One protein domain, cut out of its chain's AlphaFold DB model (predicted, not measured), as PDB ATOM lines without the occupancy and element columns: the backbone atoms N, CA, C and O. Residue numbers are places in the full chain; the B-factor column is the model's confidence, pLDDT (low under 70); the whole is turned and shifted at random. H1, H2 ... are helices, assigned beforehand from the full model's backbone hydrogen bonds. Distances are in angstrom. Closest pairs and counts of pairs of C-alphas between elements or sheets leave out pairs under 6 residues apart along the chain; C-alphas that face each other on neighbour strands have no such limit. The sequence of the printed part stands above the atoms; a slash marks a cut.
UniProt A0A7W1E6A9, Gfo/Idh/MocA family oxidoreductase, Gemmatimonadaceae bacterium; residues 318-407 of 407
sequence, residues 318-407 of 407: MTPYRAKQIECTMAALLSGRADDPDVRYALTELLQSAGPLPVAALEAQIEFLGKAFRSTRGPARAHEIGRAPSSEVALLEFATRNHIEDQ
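This is residues 318 to 407 of the 407 residues of the protein "Gfo/Idh/MocA family oxidoreductase" of Gemmatimonadaceae bacterium (UniProt A0A7W1E6A9). Five short helices make a compact, rounded ball, set round its middle and mostly crossing one another. H1 lies along one side with H4 running back nearly antiparallel to it, H2 crosses H1 and H3, and H5 crosses H3 at nearly a right angle and also touches H1 near residues 322 to 326. The printed part has 90 residues, with five named helices in the order H1 to H5 and no named strand: all helix. The radius of gyration of the C-alphas is 12.0 A; the spans are 31 by 30 by 25 A.

H1, residues 318 to 334, touches H2, residues 341 to 353, at a steep tilt of 50 degrees, opposite ways; the closest C-alphas, of Thr 329 and Val 343, are 5.7 A apart. H4, residues 378 to 387, touches H1 at residues 330 to 334 alone, at a shallow tilt of 14 degrees, opposite ways, closest at C-alphas 334 and 378, 6.6 A. H3, residues 359 to 374, touches H2 at a steep tilt of 63 degrees, closest at C-alphas 347 and 366, 6.7 A. H5, residues 391 to 405, is about perpendicular to H3, at 77 degrees, and touches it, closest at C-alphas 365 and 399, 6.5 A. H2 and H4 are apart. Every O i to N i+4 pair is within hydrogen-bond range in H1, H2, H3 and H4; in H5 7 of 11 are.

H1 starts at C-alpha 318 (14.218, -6.580, 53.043) and is 23.9 A long. H2 measures 18.2 A, H3 22.9 A and H4 14.5 A. H5, 21.6 A, ends at C-alpha 405 (30.870, 17.068, 41.053).

The C-alphas farthest apart, of Pro 320 and Gln 407, are 35.0 A apart. The printed part has no cut and no long link. Residues 403 to 407 have pLDDT under 70.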
ATOM      1  N   MET A 318      13.503  -7.744  53.572       97.06
ATOM      2  CA  MET A 318      14.218  -6.580  53.043       97.06
ATOM      3  C   MET A 318      14.567  -6.731  51.562       97.06
ATOM      4  O   MET A 318      14.372  -5.801  50.781       97.06
ATOM      5  N   THR A 319      15.045  -7.910  51.160       95.19
ATOM      6  CA  THR A 319      15.487  -8.160  49.780       95.19
ATOM      7  C   THR A 319      14.354  -7.985  48.757       95.19
ATOM      8  O   THR A 319      14.491  -7.145  47.863       95.19
ATOM      9  N   PRO A 320      13.219  -8.714  48.851       96.62
ATOM     10  CA  PRO A 320      12.130  -8.539  47.892       96.62
ATOM     11  C   PRO A 320      11.464  -7.158  48.005       96.62
ATOM     12  O   PRO A 320      11.035  -6.608  46.990       96.62
ATOM     13  N   TYR A 321      11.430  -6.559  49.202       97.50
ATOM     14  CA  TYR A 321      10.947  -5.191  49.398       97.50
ATOM     15  C   TYR A 321      11.775  -4.166  48.613       97.50
ATOM     16  O   TYR A 321      11.223  -3.423  47.800       97.50
ATOM     17  N   ARG A 322      13.100  -4.149  48.805       96.06
ATOM     18  CA  ARG A 322      14.002  -3.197  48.140       96.06
ATOM     19  C   ARG A 322      13.994  -3.364  46.629       96.06
ATOM     20  O   ARG A 322      13.944  -2.362  45.918       96.06
ATOM     21  N   ALA A 323      13.970  -4.602  46.134       93.88
ATOM     22  CA  ALA A 323      13.864  -4.868  44.701       93.88
ATOM     23  C   ALA A 323      12.624  -4.187  44.093       93.88
ATOM     24  O   ALA A 323      12.742  -3.431  43.127       93.88
ATOM     25  N   LYS A 324      11.454  -4.380  44.716       96.12
ATOM     26  CA  LYS A 324      10.186  -3.786  44.272       96.12
ATOM     27  C   LYS A 324      10.174  -2.264  44.420       96.12
ATOM     28  O   LYS A 324       9.716  -1.562  43.521       96.12
ATOM     29  N   GLN A 325      10.697  -1.740  45.527       96.75
ATOM     30  CA  GLN A 325      10.782  -0.299  45.767       96.75
ATOM     31  C   GLN A 325      11.628   0.401  44.705       96.75
ATOM     32  O   GLN A 325      11.196   1.414  44.153       96.75
ATOM     33  N   ILE A 326      12.795  -0.151  44.374       94.94
ATOM     34  CA  ILE A 326      13.680   0.408  43.351       94.94
ATOM     35  C   ILE A 326      13.022   0.327  41.977       94.94
ATOM     36  O   ILE A 326      12.981   1.336  41.282       94.94
ATOM     37  N   GLU A 327      12.456  -0.821  41.599       94.25
ATOM     38  CA  GLU A 327      11.754  -0.977  40.320       94.25
ATOM     39  C   GLU A 327      10.672   0.100  40.135       94.25
ATOM     40  O   GLU A 327      10.687   0.844  39.148       94.25
ATOM     41  N   CYS A 328       9.776   0.247  41.118       96.00
ATOM     42  CA  CYS A 328       8.698   1.233  41.070       96.00
ATOM     43  C   CYS A 328       9.226   2.677  41.053       96.00
ATOM     44  O   CYS A 328       8.741   3.502  40.272       96.00
ATOM     45  N   THR A 329      10.230   2.982  41.880       95.69
ATOM     46  CA  THR A 329      10.832   4.324  41.974       95.69
ATOM     47  C   THR A 329      11.487   4.716  40.652       95.69
ATOM     48  O   THR A 329      11.250   5.806  40.134       95.69
ATOM     49  N   MET A 330      12.253   3.806  40.051       94.00
ATOM     50  CA  MET A 330      12.947   4.036  38.785       94.00
ATOM     51  C   MET A 330      11.966   4.213  37.626       94.00
ATOM     52  O   MET A 330      12.120   5.137  36.825       94.00
ATOM     53  N   ALA A 331      10.916   3.388  37.563       94.88
ATOM     54  CA  ALA A 331       9.859   3.545  36.569       94.88
ATOM     55  C   ALA A 331       9.163   4.916  36.684       94.88
ATOM     56  O   ALA A 331       8.883   5.573  35.674       94.88
ATOM     57  N   ALA A 332       8.919   5.388  37.909       96.19
ATOM     58  CA  ALA A 332       8.297   6.684  38.151       96.19
ATOM     59  C   ALA A 332       9.221   7.867  37.805       96.19
ATOM     60  O   ALA A 332       8.774   8.821  37.161       96.19
ATOM     61  N   LEU A 333      10.510   7.777  38.145       94.44
ATOM     62  CA  LEU A 333      11.526   8.773  37.789       94.44
ATOM     63  C   LEU A 333      11.683   8.921  36.271       94.44
ATOM     64  O   LEU A 333      11.670  10.043  35.763       94.44
ATOM     65  N   LEU A 334      11.753   7.806  35.536       93.56
ATOM     66  CA  LEU A 334      11.799   7.808  34.067       93.56
ATOM     67  C   LEU A 334      10.538   8.411  33.433       93.56
ATOM     68  O   LEU A 334      10.605   8.999  32.357       93.56
ATOM     69  N   SER A 335       9.400   8.308  34.121       95.44
ATOM     70  CA  SER A 335       8.129   8.911  33.702       95.44
ATOM     71  C   SER A 335       7.996  10.389  34.103       95.44
ATOM     72  O   SER A 335       6.928  10.974  33.939       95.44
ATOM     73  N   GLY A 336       9.041  11.003  34.670       94.62
ATOM     74  CA  GLY A 336       9.034  12.404  35.095       94.62
ATOM     75  C   GLY A 336       8.264  12.683  36.389       94.62
ATOM     76  O   GLY A 336       8.074  13.849  36.725       94.62
ATOM     77  N   ARG A 337       7.861  11.651  37.143       96.44
ATOM     78  CA  ARG A 337       7.051  11.762  38.372       96.44
ATOM     79  C   ARG A 337       7.894  11.919  39.644       96.44
ATOM     80  O   ARG A 337       7.578  11.340  40.671       96.44
ATOM     81  N   ALA A 338       8.986  12.678  39.592       94.50
ATOM     82  CA  ALA A 338       9.873  12.844  40.751       94.50
ATOM     83  C   ALA A 338       9.216  13.596  41.928       94.50
ATOM     84  O   ALA A 338       9.597  13.389  43.077       94.50
ATOM     85  N   ASP A 339       8.228  14.448  41.639       95.12
ATOM     86  CA  ASP A 339       7.498  15.235  42.643       95.12
ATOM     87  C   ASP A 339       6.291  14.485  43.236       95.12
ATOM     88  O   ASP A 339       5.611  14.998  44.123       95.12
ATOM     89  N   ASP A 340       6.024  13.269  42.751       97.50
ATOM     90  CA  ASP A 340       4.982  12.386  43.269       97.50
ATOM     91  C   ASP A 340       5.292  12.023  44.739       97.50
ATOM     92  O   ASP A 340       6.414  11.583  45.027       97.50
ATOM     93  N   PRO A 341       4.350  12.218  45.684       96.81
ATOM     94  CA  PRO A 341       4.582  11.955  47.104       96.81
ATOM     95  C   PRO A 341       5.112  10.548  47.399       96.81
ATOM     96  O   PRO A 341       5.966  10.398  48.275       96.81
ATOM     97  N   ASP A 342       4.673   9.543  46.642       97.56
ATOM     98  CA  ASP A 342       5.079   8.151  46.832       97.56
ATOM     99  C   ASP A 342       6.538   7.951  46.414       97.56
ATOM    100  O   ASP A 342       7.323   7.297  47.101       97.56
ATOM    101  N   VAL A 343       6.941   8.577  45.307       97.69
ATOM    102  CA  VAL A 343       8.331   8.547  44.829       97.69
ATOM    103  C   VAL A 343       9.245   9.260  45.815       97.69
ATOM    104  O   VAL A 343      10.329   8.769  46.126       97.69
ATOM    105  N   ARG A 344       8.798  10.395  46.359       97.69
ATOM    106  CA  ARG A 344       9.549  11.144  47.371       97.69
ATOM    107  C   ARG A 344       9.685  10.367  48.676       97.69
ATOM    108  O   ARG A 344      10.761  10.407  49.274       97.69
ATOM    109  N   TYR A 345       8.644   9.646  49.099       97.69
ATOM    110  CA  TYR A 345       8.714   8.737  50.244       97.69
ATOM    111  C   TYR A 345       9.760   7.639  49.999       97.69
ATOM    112  O   TYR A 345      10.668   7.473  50.812       97.69
ATOM    113  N   ALA A 346       9.689   6.955  48.852       97.69
ATOM    114  CA  ALA A 346      10.619   5.880  48.504       97.69
ATOM    115  C   ALA A 346      12.077   6.362  48.457       97.69
ATOM    116  O   ALA A 346      12.961   5.744  49.046       97.69
ATOM    117  N   LEU A 347      12.331   7.500  47.803       96.88
ATOM    118  CA  LEU A 347      13.663   8.102  47.737       96.88
ATOM    119  C   LEU A 347      14.162   8.553  49.107       96.88
ATOM    120  O   LEU A 347      15.331   8.358  49.416       96.88
ATOM    121  N   THR A 348      13.289   9.130  49.932       97.19
ATOM    122  CA  THR A 348      13.636   9.514  51.305       97.19
ATOM    123  C   THR A 348      14.103   8.307  52.106       97.19
ATOM    124  O   THR A 348      15.137   8.376  52.769       97.19
ATOM    125  N   GLU A 349      13.375   7.196  52.013       97.25
ATOM    126  CA  GLU A 349      13.713   5.972  52.729       97.25
ATOM    127  C   GLU A 349      15.013   5.337  52.227       97.25
ATOM    128  O   GLU A 349      15.850   4.951  53.039       97.25
ATOM    129  N   LEU A 350      15.215   5.279  50.907       95.94
ATOM    130  CA  LEU A 350      16.446   4.764  50.301       95.94
ATOM    131  C   LEU A 350      17.661   5.626  50.665       95.94
ATOM    132  O   LEU A 350      18.678   5.102  51.095       95.94
ATOM    133  N   LEU A 351      17.569   6.949  50.534       94.88
ATOM    134  CA  LEU A 351      18.698   7.843  50.809       94.88
ATOM    135  C   LEU A 351      19.057   7.875  52.299       94.88
ATOM    136  O   LEU A 351      20.235   7.963  52.640       94.88
ATOM    137  N   GLN A 352      18.064   7.780  53.190       95.12
ATOM    138  CA  GLN A 352      18.313   7.777  54.633       95.12
ATOM    139  C   GLN A 352      18.659   6.401  55.216       95.12
ATOM    140  O   GLN A 352      19.157   6.351  56.343       95.12
ATOM    141  N   SER A 353      18.460   5.296  54.482       93.19
ATOM    142  CA  SER A 353      18.897   3.962  54.929       93.19
ATOM    143  C   SER A 353      20.423   3.867  55.037       93.19
ATOM    144  O   SER A 353      20.938   3.196  55.929       93.19
ATOM    145  N   ALA A 354      21.147   4.600  54.184       88.69
ATOM    146  CA  ALA A 354      22.607   4.692  54.204       88.69
ATOM    147  C   ALA A 354      23.149   5.570  55.347       88.69
ATOM    148  O   ALA A 354      24.332   5.508  55.681       88.69
ATOM    149  N   GLY A 355      22.296   6.405  55.944       90.12
ATOM    150  CA  GLY A 355      22.658   7.308  57.026       90.12
ATOM    151  C   GLY A 355      21.774   8.556  57.073       90.12
ATOM    152  O   GLY A 355      21.164   8.939  56.076       90.12
ATOM    153  N   PRO A 356      21.693   9.228  58.233       91.94
ATOM    154  CA  PRO A 356      20.859  10.411  58.379       91.94
ATOM    155  C   PRO A 356      21.420  11.577  57.557       91.94
ATOM    156  O   PRO A 356      22.551  12.014  57.774       91.94
ATOM    157  N   LEU A 357      20.593  12.133  56.674       92.69
ATOM    158  CA  LEU A 357      20.901  13.348  55.923       92.69
ATOM    159  C   LEU A 357      20.171  14.554  56.533       92.69
ATOM    160  O   LEU A 357      19.004  14.432  56.921       92.69
ATOM    161  N   PRO A 358      20.802  15.742  56.600       93.56
ATOM    162  CA  PRO A 358      20.074  16.978  56.862       93.56
ATOM    163  C   PRO A 358      18.961  17.177  55.827       93.56
ATOM    164  O   PRO A 358      19.171  16.911  54.645       93.56
ATOM    165  N   VAL A 359      17.808  17.708  56.248       93.50
ATOM    166  CA  VAL A 359      16.623  17.874  55.380       93.50
ATOM    167  C   VAL A 359      16.965  18.591  54.070       93.50
ATOM    168  O   VAL A 359      16.613  18.107  53.005       93.50
ATOM    169  N   ALA A 360      17.721  19.691  54.120       94.62
ATOM    170  CA  ALA A 360      18.108  20.427  52.913       94.62
ATOM    171  C   ALA A 360      18.976  19.600  51.943       94.62
ATOM    172  O   ALA A 360      18.809  19.703  50.731       94.62
ATOM    173  N   ALA A 361      19.881  18.764  52.466       93.88
ATOM    174  CA  ALA A 361      20.722  17.893  51.646       93.88
ATOM    175  C   ALA A 361      19.903  16.758  51.017       93.88
ATOM    176  O   ALA A 361      20.080  16.451  49.841       93.88
ATOM    177  N   LEU A 362      18.971  16.180  51.780       94.81
ATOM    178  CA  LEU A 362      18.038  15.176  51.277       94.81
ATOM    179  C   LEU A 362      17.186  15.729  50.126       94.81
ATOM    180  O   LEU A 362      17.091  15.106  49.073       94.81
ATOM    181  N   GLU A 363      16.607  16.914  50.312       95.50
ATOM    182  CA  GLU A 363      15.799  17.591  49.293       95.50
ATOM    183  C   GLU A 363      16.596  17.854  48.012       95.50
ATOM    184  O   GLU A 363      16.136  17.532  46.914       95.50
ATOM    185  N   ALA A 364      17.829  18.354  48.148       94.38
ATOM    186  CA  ALA A 364      18.720  18.580  47.016       94.38
ATOM    187  C   ALA A 364      19.048  17.278  46.261       94.38
ATOM    188  O   ALA A 364      19.062  17.268  45.029       94.38
ATOM    189  N   GLN A 365      19.276  16.169  46.974       93.75
ATOM    190  CA  GLN A 365      19.525  14.865  46.351       93.75
ATOM    191  C   GLN A 365      18.294  14.327  45.612       93.75
ATOM    192  O   GLN A 365      18.424  13.834  44.490       93.75
ATOM    193  N   ILE A 366      17.096  14.455  46.189       94.81
ATOM    194  CA  ILE A 366      15.843  14.053  45.530       94.81
ATOM    195  C   ILE A 366      15.626  14.870  44.248       94.81
ATOM    196  O   ILE A 366      15.333  14.303  43.191       94.81
ATOM    197  N   GLU A 367      15.819  16.190  44.306       95.00
ATOM    198  CA  GLU A 367      15.695  17.067  43.138       95.00
ATOM    199  C   GLU A 367      16.720  16.710  42.051       95.00
ATOM    200  O   GLU A 367      16.375  16.629  40.863       95.00
ATOM    201  N   PHE A 368      17.971  16.459  42.451       93.56
ATOM    202  CA  PHE A 368      19.040  16.021  41.558       93.56
ATOM    203  C   PHE A 368      18.665  14.727  40.830       93.56
ATOM    204  O   PHE A 368      18.717  14.687  39.597       93.56
ATOM    205  N   LEU A 369      18.217  13.695  41.554       92.69
ATOM    206  CA  LEU A 369      17.773  12.431  40.959       92.69
ATOM    207  C   LEU A 369      16.625  12.670  39.970       92.69
ATOM    208  O   LEU A 369      16.684  12.214  38.826       92.69
ATOM    209  N   GLY A 370      15.630  13.476  40.350       94.06
ATOM    210  CA  GLY A 370      14.535  13.858  39.459       94.06
ATOM    211  C   GLY A 370      15.016  14.491  38.148       94.06
ATOM    212  O   GLY A 370      14.564  14.109  37.067       94.06
ATOM    213  N   LYS A 371      15.969  15.431  38.202       93.00
ATOM    214  CA  LYS A 371      16.571  16.046  37.002       93.00
ATOM    215  C   LYS A 371      17.389  15.037  36.190       93.00
ATOM    216  O   LYS A 371      17.272  14.997  34.964       93.00
ATOM    217  N   ALA A 372      18.183  14.207  36.859       90.50
ATOM    218  CA  ALA A 372      19.079  13.248  36.232       90.50
ATOM    219  C   ALA A 372      18.337  12.206  35.379       90.50
ATOM    220  O   ALA A 372      18.802  11.892  34.276       90.50
ATOM    221  N   PHE A 373      17.188  11.710  35.845       91.88
ATOM    222  CA  PHE A 373      16.375  10.722  35.122       91.88
ATOM    223  C   PHE A 373      15.483  11.319  34.031       91.88
ATOM    224  O   PHE A 373      15.149  10.614  33.084       91.88
ATOM    225  N   ARG A 374      15.177  12.622  34.091       90.88
ATOM    226  CA  ARG A 374      14.513  13.353  32.994       90.88
ATOM    227  C   ARG A 374      15.447  13.696  31.828       90.88
ATOM    228  O   ARG A 374      14.978  14.089  30.763       90.88
ATOM    229  N   SER A 375      16.763  13.590  32.018       90.50
ATOM    230  CA  SER A 375      17.736  13.853  30.953       90.50
ATOM    231  C   SER A 375      17.672  12.797  29.841       90.50
ATOM    232  O   SER A 375      17.231  11.671  30.056       90.50
ATOM    233  N   THR A 376      18.210  13.110  28.660       82.38
ATOM    234  CA  THR A 376      18.317  12.153  27.538       82.38
ATOM    235  C   THR A 376      19.129  10.898  27.877       82.38
ATOM    236  O   THR A 376      18.993   9.877  27.207       82.38
ATOM    237  N   ARG A 377      19.956  10.948  28.931       88.50
ATOM    238  CA  ARG A 377      20.727   9.808  29.452       88.50
ATOM    239  C   ARG A 377      19.986   9.002  30.524       88.50
ATOM    240  O   ARG A 377      20.510   7.983  30.966       88.50
ATOM    241  N   GLY A 378      18.793   9.428  30.944       84.38
ATOM    242  CA  GLY A 378      17.994   8.778  31.988       84.38
ATOM    243  C   GLY A 378      17.784   7.275  31.768       84.38
ATOM    244  O   GLY A 378      18.112   6.499  32.666       84.38
ATOM    245  N   PRO A 379      17.338   6.826  30.577       86.38
ATOM    246  CA  PRO A 379      17.137   5.401  30.303       86.38
ATOM    247  C   PRO A 379      18.415   4.559  30.417       86.38
ATOM    248  O   PRO A 379      18.379   3.457  30.958       86.38
ATOM    249  N   ALA A 380      19.557   5.084  29.955       85.00
ATOM    250  CA  ALA A 380      20.841   4.390  30.062       85.00
ATOM    251  C   ALA A 380      21.278   4.241  31.530       85.00
ATOM    252  O   ALA A 380      21.641   3.147  31.951       85.00
ATOM    253  N   ARG A 381      21.140   5.309  32.329       86.31
ATOM    254  CA  ARG A 381      21.429   5.291  33.775       86.31
ATOM    255  C   ARG A 381      20.546   4.296  34.529       86.31
ATOM    256  O   ARG A 381      21.031   3.567  35.388       86.31
ATOM    257  N   ALA A 382      19.257   4.234  34.195       81.81
ATOM    258  CA  ALA A 382      18.341   3.282  34.818       81.81
ATOM    259  C   ALA A 382      18.725   1.828  34.527       81.81
ATOM    260  O   ALA A 382      18.671   0.978  35.414       81.81
ATOM    261  N   HIS A 383      19.159   1.562  33.298       83.31
ATOM    262  CA  HIS A 383      19.633   0.247  32.882       83.31
ATOM    263  C   HIS A 383      20.931  -0.169  33.584       83.31
ATOM    264  O   HIS A 383      21.086  -1.334  33.940       83.31
ATOM    265  N   GLU A 384      21.850   0.772  33.816       84.69
ATOM    266  CA  GLU A 384      23.071   0.537  34.600       84.69
ATOM    267  C   GLU A 384      22.745   0.167  36.053       84.69
ATOM    268  O   GLU A 384      23.222  -0.856  36.545       84.69
ATOM    269  N   ILE A 385      21.871   0.939  36.708       84.25
ATOM    270  CA  ILE A 385      21.443   0.686  38.094       84.25
ATOM    271  C   ILE A 385      20.717  -0.661  38.212       84.25
ATOM    272  O   ILE A 385      21.000  -1.433  39.125       84.25
ATOM    273  N   GLY A 386      19.827  -0.987  37.270       77.94
ATOM    274  CA  GLY A 386      19.085  -2.253  37.272       77.94
ATOM    275  C   GLY A 386      19.947  -3.499  37.034       77.94
ATOM    276  O   GLY A 386      19.513  -4.603  37.348       77.94
ATOM    277  N   ARG A 387      21.163  -3.346  36.490       81.31
ATOM    278  CA  ARG A 387      22.116  -4.448  36.266       81.31
ATOM    279  C   ARG A 387      23.132  -4.626  37.388       81.31
ATOM    280  O   ARG A 387      23.874  -5.609  37.368       81.31
ATOM    281  N   ALA A 388      23.211  -3.684  38.322       80.25
ATOM    282  CA  ALA A 388      24.148  -3.787  39.424       80.25
ATOM    283  C   ALA A 388      23.786  -4.978  40.333       80.25
ATOM    284  O   ALA A 388      22.601  -5.223  40.567       80.25
ATOM    285  N   PRO A 389      24.780  -5.690  40.903       76.00
ATOM    286  CA  PRO A 389      24.532  -6.777  41.856       76.00
ATOM    287  C   PRO A 389      23.693  -6.340  43.065       76.00
ATOM    288  O   PRO A 389      22.961  -7.143  43.633       76.00
ATOM    289  N   SER A 390      23.794  -5.059  43.431       84.50
ATOM    290  CA  SER A 390      22.880  -4.380  44.341       84.50
ATOM    291  C   SER A 390      22.448  -3.064  43.703       84.50
ATOM    292  O   SER A 390      23.210  -2.096  43.649       84.50
ATOM    293  N   SER A 391      21.224  -3.040  43.183       77.00
ATOM    294  CA  SER A 391      20.628  -1.843  42.586       77.00
ATOM    295  C   SER A 391      20.468  -0.707  43.604       77.00
ATOM    296  O   SER A 391      20.572   0.458  43.228       77.00
ATOM    297  N   GLU A 392      20.301  -1.028  44.894       82.62
ATOM    298  CA  GLU A 392      20.280  -0.050  45.991       82.62
ATOM    299  C   GLU A 392      21.625   0.666  46.100       82.62
ATOM    300  O   GLU A 392      21.683   1.893  46.033       82.62
ATOM    301  N   VAL A 393      22.719  -0.100  46.176       82.81
ATOM    302  CA  VAL A 393      24.076   0.455  46.250       82.81
ATOM    303  C   VAL A 393      24.373   1.294  45.014       82.81
ATOM    304  O   VAL A 393      24.884   2.399  45.144       82.81
ATOM    305  N   ALA A 394      24.000   0.834  43.819       82.88
ATOM    306  CA  ALA A 394      24.221   1.603  42.596       82.88
ATOM    307  C   ALA A 394      23.441   2.928  42.572       82.88
ATOM    308  O   ALA A 394      23.990   3.949  42.154       82.88
ATOM    309  N   LEU A 395      22.189   2.941  43.043       82.88
ATOM    310  CA  LEU A 395      21.400   4.169  43.157       82.88
ATOM    311  C   LEU A 395      22.013   5.139  44.180       82.88
ATOM    312  O   LEU A 395      22.118   6.335  43.904       82.88
ATOM    313  N   LEU A 396      22.463   4.627  45.328       83.62
ATOM    314  CA  LEU A 396      23.120   5.413  46.376       83.62
ATOM    315  C   LEU A 396      24.473   5.972  45.924       83.62
ATOM    316  O   LEU A 396      24.766   7.150  46.139       83.62
ATOM    317  N   GLU A 397      25.290   5.160  45.255       86.25
ATOM    318  CA  GLU A 397      26.553   5.599  44.665       86.25
ATOM    319  C   GLU A 397      26.317   6.678  43.610       86.25
ATOM    320  O   GLU A 397      27.032   7.681  43.583       86.25
ATOM    321  N   PHE A 398      25.294   6.507  42.767       84.38
ATOM    322  CA  PHE A 398      24.912   7.502  41.774       84.38
ATOM    323  C   PHE A 398      24.493   8.825  42.430       84.38
ATOM    324  O   PHE A 398      24.968   9.884  42.013       84.38
ATOM    325  N   ALA A 399      23.660   8.773  43.472       81.56
ATOM    326  CA  ALA A 399      23.238   9.956  44.221       81.56
ATOM    327  C   ALA A 399      24.424  10.667  44.897       81.56
ATOM    328  O   ALA A 399      24.485  11.894  44.906       81.56
ATOM    329  N   THR A 400      25.391   9.905  45.416       80.88
ATOM    330  CA  THR A 400      26.513  10.452  46.190       80.88
ATOM    331  C   THR A 400      27.624  11.019  45.301       80.88
ATOM    332  O   THR A 400      28.086  12.132  45.546       80.88
ATOM    333  N   ARG A 401      28.058  10.293  44.258       81.56
ATOM    334  CA  ARG A 401      29.194  10.706  43.405       81.56
ATOM    335  C   ARG A 401      28.910  11.996  42.644       81.56
ATOM    336  O   ARG A 401      29.751  12.883  42.613       81.56
ATOM    337  N   ASN A 402      27.716  12.115  42.069       72.50
ATOM    338  CA  ASN A 402      27.386  13.260  41.221       72.50
ATOM    339  C   ASN A 402      27.037  14.520  42.030       72.50
ATOM    340  O   ASN A 402      27.151  15.620  41.507       72.50
ATOM    341  N   HIS A 403      26.658  14.391  43.308       66.00
ATOM    342  CA  HIS A 403      26.454  15.563  44.164       66.00
ATOM    343  C   HIS A 403      27.765  16.306  44.463       66.00
ATOM    344  O   HIS A 403      27.747  17.517  44.647       66.00
ATOM    345  N   ILE A 404      28.891  15.586  44.503       65.25
ATOM    346  CA  ILE A 404      30.220  16.162  44.755       65.25
ATOM    347  C   ILE A 404      30.760  16.887  43.513       65.25
ATOM    348  O   ILE A 404      31.519  17.833  43.658       65.25
ATOM    349  N   GLU A 405      30.383  16.463  42.305       64.38
ATOM    350  CA  GLU A 405      30.870  17.068  41.053       64.38
ATOM    351  C   GLU A 405      30.124  18.358  40.659       64.38
ATOM    352  O   GLU A 405      30.664  19.159  39.899       64.38
ATOM    353  N   ASP A 406      28.908  18.568  41.182       52.97
ATOM    354  CA  ASP A 406      28.071  19.753  40.921       52.97
ATOM    355  C   ASP A 406      28.226  20.874  41.986       52.97
ATOM    356  O   ASP A 406      27.623  21.941  41.834       52.97
ATOM    357  N   GLN A 407      29.009  20.649  43.055       52.34
ATOM    358  CA  GLN A 407      29.415  21.665  44.048       52.34
ATOM    359  C   GLN A 407      30.822  22.181  43.753       52.34
ATOM    360  O   GLN A 407      31.033  23.406  43.921       52.34
TER     361      GLN A 407